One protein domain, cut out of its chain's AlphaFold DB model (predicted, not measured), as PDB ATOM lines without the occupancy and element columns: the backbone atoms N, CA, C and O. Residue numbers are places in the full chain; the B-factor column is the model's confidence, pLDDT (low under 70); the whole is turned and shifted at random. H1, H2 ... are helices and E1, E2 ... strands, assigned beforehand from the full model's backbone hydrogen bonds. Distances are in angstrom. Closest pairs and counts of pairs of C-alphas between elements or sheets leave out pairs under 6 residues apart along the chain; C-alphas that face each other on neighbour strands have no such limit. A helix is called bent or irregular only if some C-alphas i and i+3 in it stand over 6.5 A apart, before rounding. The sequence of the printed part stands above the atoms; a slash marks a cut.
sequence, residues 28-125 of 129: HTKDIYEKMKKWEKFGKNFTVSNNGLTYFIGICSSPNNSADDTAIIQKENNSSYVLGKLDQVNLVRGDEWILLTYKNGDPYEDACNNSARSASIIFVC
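Overview. This is residues 28 to 125 of the 129 residues of the protein "Hypothetical protein" of Rotaria sp. Silwood2 (UniProt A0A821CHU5). A single six-stranded sheet is folded back on itself into two leaves, E1 E2 E3 facing E5 E6, with the long bent strand E4 as the hinge; it is curled like part of a barrel, with its edge strands E1 and E6 apart. The one helix, H1, lies at one end and only grazes the sheet, near E4 and E5. The printed part has 98 residues with one named helix and six named strands, in the order H1 E1 E2 E3 E4 E5 E6, and the class is mostly strand. The sheet runs E1 - E2 - E3 - E4 - E5 - E6, all antiparallel. The whole is compact, with a radius of gyration of the C-alphas of 13.8 A and spans of 39 by 28 by 25 A.

Along the chain. The longest strand, E4, is residues 79 to 93, 33.4 A from first to last C-alpha, and bends by 72 degrees at residue 87. E3 is residues 70 to 76, 17.0 A; E2 is residues 53 to 58, 16.5 A; E1 is residues 45 to 50, 16.8 A. E5 is residues 97 to 104, 23.3 A, and E6 is residues 119 to 124, 16.3 A, with C-alpha 124 at (163.637, 128.646, 77.691). H1 is residues 28 to 36, 12.9 A, and begins with C-alpha 28 at (167.080, 129.574, 59.510).

Arrangement. The strands form a meander, each the antiparallel neighbour of the one before, and each successive pair is a hairpin. E3 and E4 stand at 140 degrees between directions, with N 74 and O 81 2.9 A apart, within hydrogen-bond range. E4 and E5 stand at 134 degrees, with N 90 and O 101 at 2.8 A. E2 and E3 stand at 169 degrees, with N 56 and O 73 at 2.8 A. E1 and E2 stand at 163 degrees, with N 48 and O 55 at 2.9 A. E5 and E6 stand at 169 degrees, with N 100 and O 121 at 2.9 A. In this folded sheet, one sheet bent back into two leaves that face each other, E1 E2 E3 face E5 E6 with 14 pairs of C-alphas within 11 A. The closest C-alphas of E3 and E5 are those of Ala 71 and Tyr 102, 7.0 A apart. H1 is on the sheet but only grazes it; its closest C-alphas to E4 are those of Thr 29 and Leu 91, 6.3 A. In H1, 4 of 5 O i to N i+4 pairs are within hydrogen-bond range.

Size, cuts and confidence. The two C-alphas farthest apart are those of His 28 and Asn 78, 40.9 A. The sheet is twisted. The links E2 to E3 and E5 to E6 are long; the latter is residues 105 to 118, whose C-alphas lie 8 to 23 A from the mean of all C-alphas. The printed part has no cut. Its mean pLDDT is 91.6, and no printed residue is under 70.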
ATOM      1  N   HIS A  28     167.901 129.572  58.298       72.25
ATOM      2  CA  HIS A  28     167.080 129.574  59.510       72.25
ATOM      3  C   HIS A  28     167.852 130.052  60.746       72.25
ATOM      4  O   HIS A  28     167.300 130.764  61.589       72.25
ATOM      5  N   THR A  29     169.143 129.726  60.847       81.94
ATOM      6  CA  THR A  29     169.999 130.169  61.958       81.94
ATOM      7  C   THR A  29     170.183 131.687  61.977       81.94
ATOM      8  O   THR A  29     170.273 132.288  63.052       81.94
ATOM      9  N   LYS A  30     170.179 132.333  60.805       82.94
ATOM     10  CA  LYS A  30     170.392 133.780  60.680       82.94
ATOM     11  C   LYS A  30     169.294 134.605  61.359       82.94
ATOM     12  O   LYS A  30     169.616 135.538  62.089       82.94
ATOM     13  N   ASP A  31     168.019 134.262  61.164       86.31
ATOM     14  CA  ASP A  31     166.894 134.973  61.804       86.31
ATOM     15  C   ASP A  31     166.956 134.875  63.335       86.31
ATOM     16  O   ASP A  31     166.790 135.872  64.044       86.31
ATOM     17  N   ILE A  32     167.242 133.677  63.850       87.38
ATOM     18  CA  ILE A  32     167.332 133.430  65.292       87.38
ATOM     19  C   ILE A  32     168.481 134.244  65.882       87.38
ATOM     20  O   ILE A  32     168.309 134.891  66.914       87.38
ATOM     21  N   TYR A  33     169.633 134.261  65.213       87.31
ATOM     22  CA  TYR A  33     170.792 135.017  65.671       87.31
ATOM     23  C   TYR A  33     170.533 136.528  65.705       87.31
ATOM     24  O   TYR A  33     170.816 137.174  66.714       87.31
ATOM     25  N   GLU A  34     169.932 137.098  64.657       88.38
ATOM     26  CA  GLU A  34     169.587 138.527  64.628       88.38
ATOM     27  C   GLU A  34     168.571 138.912  65.715       88.38
ATOM     28  O   GLU A  34     168.616 140.017  66.263       88.38
ATOM     29  N   LYS A  35     167.671 137.995  66.087       87.94
ATOM     30  CA  LYS A  35     166.792 138.168  67.253       87.94
ATOM     31  C   LYS A  35     167.569 138.073  68.562       87.94
ATOM     32  O   LYS A  35     167.358 138.901  69.447       87.94
ATOM     33  N   MET A  36     168.483 137.113  68.669       88.19
ATOM     34  CA  MET A  36     169.302 136.886  69.858       88.19
ATOM     35  C   MET A  36     170.212 138.081  70.169       88.19
ATOM     36  O   MET A  36     170.348 138.438  71.335       88.19
ATOM     37  N   LYS A  37     170.747 138.776  69.154       90.06
ATOM     38  CA  LYS A  37     171.517 140.027  69.327       90.06
ATOM     39  C   LYS A  37     170.769 141.114  70.103       90.06
ATOM     40  O   LYS A  37     171.396 141.987  70.694       90.06
ATOM     41  N   LYS A  38     169.434 141.087  70.085       90.56
ATOM     42  CA  LYS A  38     168.580 142.061  70.782       90.56
ATOM     43  C   LYS A  38     168.276 141.660  72.226       90.56
ATOM     44  O   LYS A  38     167.635 142.428  72.938       90.56
ATOM     45  N   TRP A  39     168.670 140.464  72.656       89.31
ATOM     46  CA  TRP A  39     168.433 140.007  74.019       89.31
ATOM     47  C   TRP A  39     169.342 140.728  75.006       89.31
ATOM     48  O   TRP A  39     170.522 140.943  74.748       89.31
ATOM     49  N   GLU A  40     168.818 141.005  76.197       90.19
ATOM     50  CA  GLU A  40     169.572 141.642  77.284       90.19
ATOM     51  C   GLU A  40     170.824 140.838  77.689       90.19
ATOM     52  O   GLU A  40     171.829 141.398  78.131       90.19
ATOM     53  N   LYS A  41     170.763 139.507  77.543       90.25
ATOM     54  CA  LYS A  41     171.848 138.594  77.925       90.25
ATOM     55  C   LYS A  41     172.900 138.403  76.828       90.25
ATOM     56  O   LYS A  41     173.907 137.754  77.089       90.25
ATOM     57  N   PHE A  42     172.695 138.955  75.633       91.81
ATOM     58  CA  PHE A  42     173.678 138.883  74.557       91.81
ATOM     59  C   PHE A  42     174.946 139.672  74.914       91.81
ATOM     60  O   PHE A  42     174.872 140.778  75.450       91.81
ATOM     61  N   GLY A  43     176.114 139.091  74.643       92.25
ATOM     62  CA  GLY A  43     177.420 139.657  74.981       92.25
ATOM     63  C   GLY A  43     177.705 139.728  76.485       92.25
ATOM     64  O   GLY A  43     178.585 140.478  76.909       92.25
ATOM     65  N   LYS A  44     176.924 139.026  77.318       93.25
ATOM     66  CA  LYS A  44     177.102 139.008  78.773       93.25
ATOM     67  C   LYS A  44     177.876 137.779  79.218       93.25
ATOM     68  O   LYS A  44     177.722 136.686  78.673       93.25
ATOM     69  N   ASN A  45     178.646 137.989  80.279       94.50
ATOM     70  CA  ASN A  45     179.434 136.964  80.936       94.50
ATOM     71  C   ASN A  45     178.747 136.542  82.241       94.50
ATOM     72  O   ASN A  45     178.264 137.383  83.001       94.50
ATOM     73  N   PHE A  46     178.725 135.241  82.500       94.62
ATOM     74  CA  PHE A  46     178.122 134.609  83.664       94.62
ATOM     75  C   PHE A  46     179.146 133.708  84.340       94.62
ATOM     76  O   PHE A  46     179.970 133.076  83.678       94.62
ATOM     77  N   THR A  47     179.051 133.620  85.661       95.88
ATOM     78  CA  THR A  47     179.852 132.699  86.461       95.88
ATOM     79  C   THR A  47     178.905 131.797  87.229       95.88
ATOM     80  O   THR A  47     178.043 132.286  87.958       95.88
ATOM     81  N   VAL A  48     179.053 130.487  87.058       94.88
ATOM     82  CA  VAL A  48     178.243 129.478  87.747       94.88
ATOM     83  C   VAL A  48     179.187 128.540  88.480       94.88
ATOM     84  O   VAL A  48     180.053 127.937  87.855       94.88
ATOM     85  N   SER A  49     179.016 128.396  89.790       95.00
ATOM     86  CA  SER A  49     179.821 127.483  90.603       95.00
ATOM     87  C   SER A  49     178.943 126.373  91.167       95.00
ATOM     88  O   SER A  49     177.887 126.649  91.731       95.00
ATOM     89  N   ASN A  50     179.370 125.121  91.011       93.25
ATOM     90  CA  ASN A  50     178.675 123.950  91.535       93.25
ATOM     91  C   ASN A  50     179.685 122.853  91.904       93.25
ATOM     92  O   ASN A  50     180.539 122.520  91.089       93.25
ATOM     93  N   ASN A  51     179.586 122.288  93.113       91.62
ATOM     94  CA  ASN A  51     180.417 121.172  93.592       91.62
ATOM     95  C   ASN A  51     181.932 121.331  93.333       91.62
ATOM     96  O   ASN A  51     182.591 120.398  92.891       91.62
ATOM     97  N   GLY A  52     182.491 122.522  93.583       91.25
ATOM     98  CA  GLY A  52     183.925 122.796  93.384       91.25
ATOM     99  C   GLY A  52     184.339 123.095  91.936       91.25
ATOM    100  O   GLY A  52     185.474 123.500  91.701       91.25
ATOM    101  N   LEU A  53     183.414 122.986  90.981       94.62
ATOM    102  CA  LEU A  53     183.596 123.406  89.594       94.62
ATOM    103  C   LEU A  53     183.085 124.833  89.414       94.62
ATOM    104  O   LEU A  53     181.997 125.168  89.879       94.62
ATOM    105  N   THR A  54     183.846 125.667  88.711       96.19
ATOM    106  CA  THR A  54     183.419 127.019  88.328       96.19
ATOM    107  C   THR A  54     183.427 127.164  86.816       96.19
ATOM    108  O   THR A  54     184.458 126.988  86.172       96.19
ATOM    109  N   TYR A  55     182.278 127.521  86.258       95.81
ATOM    110  CA  TYR A  55     182.073 127.757  84.838       95.81
ATOM    111  C   TYR A  55     182.031 129.255  84.566       95.81
ATOM    112  O   TYR A  55     181.235 129.975  85.168       95.81
ATOM    113  N   PHE A  56     182.863 129.709  83.637       96.50
ATOM    114  CA  PHE A  56     182.834 131.061  83.093       96.50
ATOM    115  C   PHE A  56     182.231 130.981  81.701       96.50
ATOM    116  O   PHE A  56     182.787 130.319  80.829       96.50
ATOM    117  N   ILE A  57     181.081 131.615  81.515       95.94
ATOM    118  CA  ILE A  57     180.243 131.473  80.328       95.94
ATOM    119  C   ILE A  57     180.075 132.845  79.689       95.94
ATOM    120  O   ILE A  57     179.584 133.757  80.346       95.94
ATOM    121  N   GLY A  58     180.425 132.989  78.418       95.00
ATOM    122  CA  GLY A  58     180.081 134.148  77.603       95.00
ATOM    123  C   GLY A  58     178.983 133.812  76.596       95.00
ATOM    124  O   GLY A  58     179.045 132.813  75.874       95.00
ATOM    125  N   ILE A  59     177.935 134.635  76.543       94.38
ATOM    126  CA  ILE A  59     176.873 134.502  75.537       94.38
ATOM    127  C   ILE A  59     177.273 135.312  74.310       94.38
ATOM    128  O   ILE A  59     177.048 136.517  74.261       94.38
ATOM    129  N   CYS A  60     177.862 134.652  73.317       92.75
ATOM    130  CA  CYS A  60     178.476 135.284  72.154       92.75
ATOM    131  C   CYS A  60     179.485 136.378  72.508       92.75
ATOM    132  O   CYS A  60     179.537 137.421  71.864       92.75
ATOM    133  N   SER A  61     180.269 136.109  73.546       93.44
ATOM    134  CA  SER A  61     181.382 136.920  74.021       93.44
ATOM    135  C   SER A  61     182.419 136.016  74.673       93.44
ATOM    136  O   SER A  61     182.099 134.899  75.084       93.44
ATOM    137  N   SER A  62     183.646 136.515  74.808       94.12
ATOM    138  CA  SER A  62     184.666 135.845  75.610       94.12
ATOM    139  C   SER A  62     184.535 136.237  77.094       94.12
ATOM    140  O   SER A  62     184.388 137.428  77.410       94.12
ATOM    141  N   PRO A  63     184.539 135.275  78.038       92.69
ATOM    142  CA  PRO A  63     184.613 135.586  79.456       92.69
ATOM    143  C   PRO A  63     185.979 136.181  79.827       92.69
ATOM    144  O   PRO A  63     187.018 135.729  79.356       92.69
ATOM    145  N   ASN A  64     185.995 137.134  80.766       83.81
ATOM    146  CA  ASN A  64     187.191 137.910  81.153       83.81
ATOM    147  C   ASN A  64     188.419 137.075  81.585       83.81
ATOM    148  O   ASN A  64     189.520 137.606  81.662       83.81
ATOM    149  N   ASN A  65     188.235 135.796  81.923       80.06
ATOM    150  CA  ASN A  65     189.288 134.886  82.386       80.06
ATOM    151  C   ASN A  65     189.718 133.877  81.304       80.06
ATOM    152  O   ASN A  65     190.147 132.773  81.651       80.06
ATOM    153  N   SER A  66     189.534 134.211  80.025       86.50
ATOM    154  CA  SER A  66     189.748 133.309  78.891       86.50
ATOM    155  C   SER A  66     190.433 133.993  77.708       86.50
ATOM    156  O   SER A  66     190.624 135.206  77.721       86.50
ATOM    157  N   ALA A  67     190.822 133.203  76.706       87.44
ATOM    158  CA  ALA A  67     191.282 133.725  75.425       87.44
ATOM    159  C   ALA A  67     190.116 134.334  74.625       87.44
ATOM    160  O   ALA A  67     188.956 133.952  74.801       87.44
ATOM    161  N   ASP A  68     190.426 135.245  73.703       86.94
ATOM    162  CA  ASP A  68     189.422 136.006  72.942       86.94
ATOM    163  C   ASP A  68     188.512 135.129  72.055       86.94
ATOM    164  O   ASP A  68     187.422 135.557  71.681       86.94
ATOM    165  N   ASP A  69     188.921 133.895  71.729       91.81
ATOM    166  CA  ASP A  69     188.154 132.923  70.931       91.81
ATOM    167  C   ASP A  69     187.299 131.959  71.774       91.81
ATOM    168  O   ASP A  69     186.551 131.140  71.234       91.81
ATOM    169  N   THR A  70     187.402 132.026  73.099       94.69
ATOM    170  CA  THR A  70     186.775 131.071  74.010       94.69
ATOM    171  C   THR A  70     185.398 131.552  74.441       94.69
ATOM    172  O   THR A  70     185.246 132.684  74.875       94.69
ATOM    173  N   ALA A  71     184.384 130.686  74.374       95.44
ATOM    174  CA  ALA A  71     183.039 131.012  74.846       95.44
ATOM    175  C   ALA A  71     182.806 130.542  76.286       95.44
ATOM    176  O   ALA A  71     182.146 131.219  77.074       95.44
ATOM    177  N   ILE A  72     183.316 129.355  76.634       96.19
ATOM    178  CA  ILE A  72     183.078 128.738  77.943       96.19
ATOM    179  C   ILE A  72     184.355 128.083  78.465       96.19
ATOM    180  O   ILE A  72     184.985 127.292  77.762       96.19
ATOM    181  N   ILE A  73     184.681 128.358  79.729       96.56
ATOM    182  CA  ILE A  73     185.740 127.682  80.486       96.56
ATOM    183  C   ILE A  73     185.151 127.001  81.715       96.56
ATOM    184  O   ILE A  73     184.355 127.598  82.437       96.56
ATOM    185  N   GLN A  74     185.613 125.787  81.994       95.31
ATOM    186  CA  GLN A  74     185.471 125.117  83.281       95.31
ATOM    187  C   GLN A  74     186.790 125.201  84.048       95.31
ATOM    188  O   GLN A  74     187.838 124.840  83.519       95.31
ATOM    189  N   LYS A  75     186.736 125.629  85.308       94.94
ATOM    190  CA  LYS A  75     187.857 125.556  86.248       94.94
ATOM    191  C   LYS A  75     187.537 124.601  87.387       94.94
ATOM    192  O   LYS A  75     186.453 124.666  87.968       94.94
ATOM    193  N   GLU A  76     188.506 123.757  87.708       92.50
ATOM    194  CA  GLU A  76     188.480 122.814  88.821       92.50
ATOM    195  C   GLU A  76     189.846 122.819  89.502       92.50
ATOM    196  O   GLU A  76     190.835 122.383  88.914       92.50
ATOM    197  N   ASN A  77     189.916 123.293  90.748       88.69
ATOM    198  CA  ASN A  77     191.178 123.426  91.481       88.69
ATOM    199  C   ASN A  77     192.242 124.184  90.653       88.69
ATOM    200  O   ASN A  77     192.080 125.374  90.390       88.69
ATOM    201  N   ASN A  78     193.301 123.490  90.218       87.94
ATOM    202  CA  ASN A  78     194.392 124.032  89.398       87.94
ATOM    203  C   ASN A  78     194.243 123.743  87.893       87.94
ATOM    204  O   ASN A  78     195.106 124.135  87.112       87.94
ATOM    205  N   SER A  79     193.174 123.058  87.484       92.06
ATOM    206  CA  SER A  79     192.915 122.694  86.091       92.06
ATOM    207  C   SER A  79     191.898 123.644  85.466       92.06
ATOM    208  O   SER A  79     190.933 124.071  86.107       92.06
ATOM    209  N   SER A  80     192.106 123.969  84.194       94.06
ATOM    210  CA  SER A  80     191.217 124.816  83.404       94.06
ATOM    211  C   SER A  80     191.031 124.174  82.040       94.06
ATOM    212  O   SER A  80     192.018 123.883  81.377       94.06
ATOM    213  N   TYR A  81     189.779 123.995  81.630       95.25
ATOM    214  CA  TYR A  81     189.419 123.371  80.362       95.25
ATOM    215  C   TYR A  81     188.493 124.287  79.570       95.25
ATOM    216  O   TYR A  81     187.484 124.773  80.090       95.25
ATOM    217  N   VAL A  82     188.805 124.494  78.298       96.50
ATOM    218  CA  VAL A  82     187.914 125.143  77.339       96.50
ATOM    219  C   VAL A  82     186.809 124.159  76.971       96.50
ATOM    220  O   VAL A  82     187.074 123.036  76.550       96.50
ATOM    221  N   LEU A  83     185.552 124.571  77.121       96.19
ATOM    222  CA  LEU A  83     184.399 123.740  76.768       96.19
ATOM    223  C   LEU A  83     183.837 124.053  75.384       96.19
ATOM    224  O   LEU A  83     183.091 123.249  74.841       96.19
ATOM    225  N   GLY A  84     184.176 125.204  74.808       95.06
ATOM    226  CA  GLY A  84     183.772 125.537  73.451       95.06
ATOM    227  C   GLY A  84     184.197 126.934  73.026       95.06
ATOM    228  O   GLY A  84     184.461 127.806  73.862       95.06
ATOM    229  N   LYS A  85     184.259 127.125  71.709       94.75
ATOM    230  CA  LYS A  85     184.773 128.333  71.064       94.75
ATOM    231  C   LYS A  85     183.691 129.156  70.378       94.75
ATOM    232  O   LYS A  85     182.646 128.635  69.985       94.75
ATOM    233  N   LEU A  86     183.970 130.446  70.210       93.56
ATOM    234  CA  LEU A  86     183.081 131.418  69.569       93.56
ATOM    235  C   LEU A  86     182.996 131.249  68.049       93.56
ATOM    236  O   LEU A  86     182.031 131.700  67.445       93.56
ATOM    237  N   ASP A  87     183.956 130.576  67.419       91.62
ATOM    238  CA  ASP A  87     183.959 130.293  65.981       91.62
ATOM    239  C   ASP A  87     183.289 128.951  65.620       91.62
ATOM    240  O   ASP A  87     183.186 128.595  64.447       91.62
ATOM    241  N   GLN A  88     182.831 128.193  66.624       91.38
ATOM    242  CA  GLN A  88     182.281 126.843  66.473       91.38
ATOM    243  C   GLN A  88     180.923 126.740  67.159       91.38
ATOM    244  O   GLN A  88     180.729 125.986  68.120       91.38
ATOM    245  N   VAL A  89     179.975 127.529  66.655       91.81
ATOM    246  CA  VAL A  89     178.656 127.697  67.263       91.81
ATOM    247  C   VAL A  89     177.580 127.016  66.430       91.81
ATOM    248  O   VAL A  89     177.474 127.213  65.218       91.81
ATOM    249  N   ASN A  90     176.737 126.242  67.103       92.00
ATOM    250  CA  ASN A  90     175.498 125.721  66.548       92.00
ATOM    251  C   ASN A  90     174.304 126.312  67.298       92.00
ATOM    252  O   ASN A  90     174.324 126.400  68.525       92.00
ATOM    253  N   LEU A  91     173.263 126.688  66.563       90.94
ATOM    254  CA  LEU A  91     172.053 127.279  67.120       90.94
ATOM    255  C   LEU A  91     170.839 126.547  66.572       90.94
ATOM    256  O   LEU A  91     170.613 126.526  65.363       90.94
ATOM    257  N   VAL A  92     170.060 125.971  67.478       90.25
ATOM    258  CA  VAL A  92     168.843 125.228  67.155       90.25
ATOM    259  C   VAL A  92     167.674 125.886  67.867       90.25
ATOM    260  O   VAL A  92     167.771 126.235  69.043       90.25
ATOM    261  N   ARG A  93     166.558 126.056  67.164       88.81
ATOM    262  CA  ARG A  93     165.314 126.573  67.729       88.81
ATOM    263  C   ARG A  93     164.272 125.466  67.783       88.81
ATOM    264  O   ARG A  93     164.017 124.825  66.769       88.81
ATOM    265  N   GLY A  94     163.674 125.288  68.955       87.94
ATOM    266  CA  GLY A  94     162.398 124.605  69.132       87.94
ATOM    267  C   GLY A  94     161.257 125.613  69.280       87.94
ATOM    268  O   GLY A  94     161.450 126.822  69.125       87.94
ATOM    269  N   ASP A  95     160.065 125.120  69.609       87.31
ATOM    270  CA  ASP A  95     158.862 125.958  69.690       87.31
ATOM    271  C   ASP A  95     158.978 127.052  70.768       87.31
ATOM    272  O   ASP A  95     158.727 128.226  70.494       87.31
ATOM    273  N   GLU A  96     159.446 126.688  71.966       88.62
ATOM    274  CA  GLU A  96     159.534 127.584  73.136       88.62
ATOM    275  C   GLU A  96     160.945 127.671  73.741       88.62
ATOM    276  O   GLU A  96     161.144 128.155  74.861       88.62
ATOM    277  N   TRP A  97     161.951 127.187  73.014       91.00
ATOM    278  CA  TRP A  97     163.332 127.188  73.477       91.00
ATOM    279  C   TRP A  97     164.330 127.363  72.338       91.00
ATOM    280  O   TRP A  97     164.070 127.047  71.177       91.00
ATOM    281  N   ILE A  98     165.509 127.861  72.692       91.50
ATOM    282  CA  ILE A  98     166.662 127.988  71.805       91.50
ATOM    283  C   ILE A  98     167.844 127.291  72.471       91.50
ATOM    284  O   ILE A  98     168.143 127.538  73.636       91.50
ATOM    285  N   LEU A  99     168.514 126.420  71.728       93.56
ATOM    286  CA  LEU A  99     169.708 125.707  72.155       93.56
ATOM    287  C   LEU A  99     170.923 126.295  71.444       93.56
ATOM    288  O   LEU A  99     171.036 126.216  70.220       93.56
ATOM    289  N   LEU A 100     171.830 126.864  72.228       94.12
ATOM    290  CA  LEU A 100     173.113 127.393  71.790       94.12
ATOM    291  C   LEU A 100     174.210 126.414  72.204       94.12
ATOM    292  O   LEU A 100     174.443 126.225  73.395       94.12
ATOM    293  N   THR A 101     174.893 125.805  71.240       95.19
ATOM    294  CA  THR A 101     175.980 124.852  71.490       95.19
ATOM    295  C   THR A 101     177.302 125.413  70.990       95.19
ATOM    296  O   THR A 101     177.449 125.675  69.798       95.19
ATOM    297  N   TYR A 102     178.282 125.508  71.883       95.69
ATOM    298  CA  TYR A 102     179.676 125.777  71.547       95.69
ATOM    299  C   TYR A 102     180.453 124.467  71.456       95.69
ATOM    300  O   TYR A 102     180.296 123.585  72.305       95.69
ATOM    301  N   LYS A 103     181.287 124.333  70.427       94.81
ATOM    302  CA  LYS A 103     182.057 123.117  70.129       94.81
ATOM    303  C   LYS A 103     183.560 123.399  70.097       94.81
ATOM    304  O   LYS A 103     183.987 124.539  70.278       94.81
ATOM    305  N   ASN A 104     184.341 122.346  69.846       94.75
ATOM    306  CA  ASN A 104     185.801 122.369  69.702       94.75
ATOM    307  C   ASN A 104     186.536 122.963  70.913       94.75
ATOM    308  O   ASN A 104     187.483 123.734  70.757       94.75
ATOM    309  N   GLY A 105     186.092 122.607  72.120       95.50
ATOM    310  CA  GLY A 105     186.878 122.802  73.331       95.50
ATOM    311  C   GLY A 105     188.034 121.805  73.446       95.50
ATOM    312  O   GLY A 105     188.312 121.032  72.526       95.50
ATOM    313  N   ASP A 106     188.683 121.792  74.606       95.81
ATOM    314  CA  ASP A 106     189.800 120.893  74.885       95.81
ATOM    315  C   ASP A 106     189.335 119.429  74.836       95.81
ATOM    316  O   ASP A 106     188.245 119.121  75.333       95.81
ATOM    317  N   PRO A 107     190.128 118.501  74.280       94.88
ATOM    318  CA  PRO A 107     189.784 117.084  74.248       94.88
ATOM    319  C   PRO A 107     189.775 116.481  75.650       94.88
ATOM    320  O   PRO A 107     190.576 116.856  76.510       94.88
ATOM    321  N   TYR A 108     188.861 115.544  75.901       90.94
ATOM    322  CA  TYR A 108     188.949 114.717  77.104       90.94
ATOM    323  C   TYR A 108     190.242 113.900  77.054       90.94
ATOM    324  O   TYR A 108     190.474 113.196  76.081       90.94
ATOM    325  N   GLU A 109     191.079 113.995  78.082       87.94
ATOM    326  CA  GLU A 109     192.253 113.132  78.198       87.94
ATOM    327  C   GLU A 109     191.779 111.750  78.661       87.94
ATOM    328  O   GLU A 109     191.087 111.640  79.674       87.94
ATOM    329  N   ASP A 110     192.076 110.716  77.870       85.44
ATOM    330  CA  ASP A 110     191.829 109.300  78.186       85.44
ATOM    331  C   ASP A 110     190.359 108.910  78.435       85.44
ATOM    332  O   ASP A 110     190.049 107.832  78.945       85.44
ATOM    333  N   ALA A 111     189.424 109.762  78.017       84.31
ATOM    334  CA  ALA A 111     187.991 109.508  78.069       84.31
ATOM    335  C   ALA A 111     187.316 109.927  76.760       84.31
ATOM    336  O   ALA A 111     187.856 110.698  75.969       84.31
ATOM    337  N   CYS A 112     186.114 109.399  76.509       83.44
ATOM    338  CA  CYS A 112     185.279 109.772  75.360       83.44
ATOM    339  C   CYS A 112     186.011 109.719  73.999       83.44
ATOM    340  O   CYS A 112     185.765 110.555  73.134       83.44
ATOM    341  N   ASN A 113     186.926 108.760  73.801       90.31
ATOM    342  CA  ASN A 113     187.759 108.649  72.592       90.31
ATOM    343  C   ASN A 113     188.508 109.950  72.236       90.31
ATOM    344  O   ASN A 113     188.654 110.277  71.059       90.31
ATOM    345  N   ASN A 114     188.940 110.714  73.244       91.00
ATOM    346  CA  ASN A 114     189.583 112.018  73.086       91.00
ATOM    347  C   ASN A 114     188.736 113.040  72.310       91.00
ATOM    348  O   ASN A 114     189.262 113.945  71.661       91.00
ATOM    349  N   SER A 115     187.406 112.903  72.361       93.31
ATOM    350  CA  SER A 115     186.502 113.854  71.724       93.31
ATOM    351  C   SER A 115     186.681 115.251  72.321       93.31
ATOM    352  O   SER A 115     186.775 115.394  73.544       93.31
ATOM    353  N   ALA A 116     186.659 116.279  71.473       95.75
ATOM    354  CA  ALA A 116     186.653 117.672  71.910       95.75
ATOM    355  C   ALA A 116     185.439 117.966  72.806       95.75
ATOM    356  O   ALA A 116     184.312 117.567  72.489       95.75
ATOM    357  N   ARG A 117     185.658 118.687  73.912       95.62
ATOM    358  CA  ARG A 117     184.568 119.153  74.775       95.62
ATOM    359  C   ARG A 117     183.622 120.076  73.997       95.62
ATOM    360  O   ARG A 117     184.016 120.789  73.071       95.62
ATOM    361  N   SER A 118     182.351 120.023  74.376       95.81
ATOM    362  CA  SER A 118     181.303 120.922  73.896       95.81
ATOM    363  C   SER A 118     180.386 121.278  75.060       95.81
ATOM    364  O   SER A 118     180.220 120.487  75.991       95.81
ATOM    365  N   ALA A 119     179.784 122.460  75.016       96.06
ATOM    366  CA  ALA A 119     178.846 122.914  76.032       96.06
ATOM    367  C   ALA A 119     177.618 123.529  75.371       96.06
ATOM    368  O   ALA A 119     177.721 124.239  74.371       96.06
ATOM    369  N   SER A 120     176.447 123.241  75.939       96.12
ATOM    370  CA  SER A 120     175.170 123.736  75.435       96.12
ATOM    371  C   SER A 120     174.431 124.530  76.497       96.12
ATOM    372  O   SER A 120     174.379 124.136  77.659       96.12
ATOM    373  N   ILE A 121     173.837 125.636  76.070       95.38
ATOM    374  CA  ILE A 121     173.004 126.514  76.879       95.38
ATOM    375  C   ILE A 121     171.618 126.492  76.261       95.38
ATOM    376  O   ILE A 121     171.455 126.791  75.077       95.38
ATOM    377  N   ILE A 122     170.623 126.134  77.066       94.19
ATOM    378  CA  ILE A 122     169.227 126.204  76.658       94.19
ATOM    379  C   ILE A 122     168.600 127.476  77.220       94.19
ATOM    380  O   ILE A 122     168.589 127.715  78.427       94.19
ATOM    381  N   PHE A 123     168.078 128.301  76.325       92.25
ATOM    382  CA  PHE A 123     167.222 129.422  76.656       92.25
ATOM    383  C   PHE A 123     165.786 128.946  76.540       92.25
ATOM    384  O   PHE A 123     165.346 128.573  75.456       92.25
ATOM    385  N   VAL A 124     165.067 128.951  77.654       90.62
ATOM    386  CA  VAL A 124     163.637 128.646  77.691       90.62
ATOM    387  C   VAL A 124     162.863 129.943  77.869       90.62
ATOM    388  O   VAL A 124     163.283 130.821  78.629       90.62
ATOM    389  N   CYS A 125     161.740 130.083  77.171       83.00
ATOM    390  CA  CYS A 125     160.816 131.174  77.444       83.00
ATOM    391  C   CYS A 125     160.248 131.000  78.859       83.00
ATOM    392  O   CYS A 125     159.464 130.095  79.127       83.00
TER     393      CYS A 125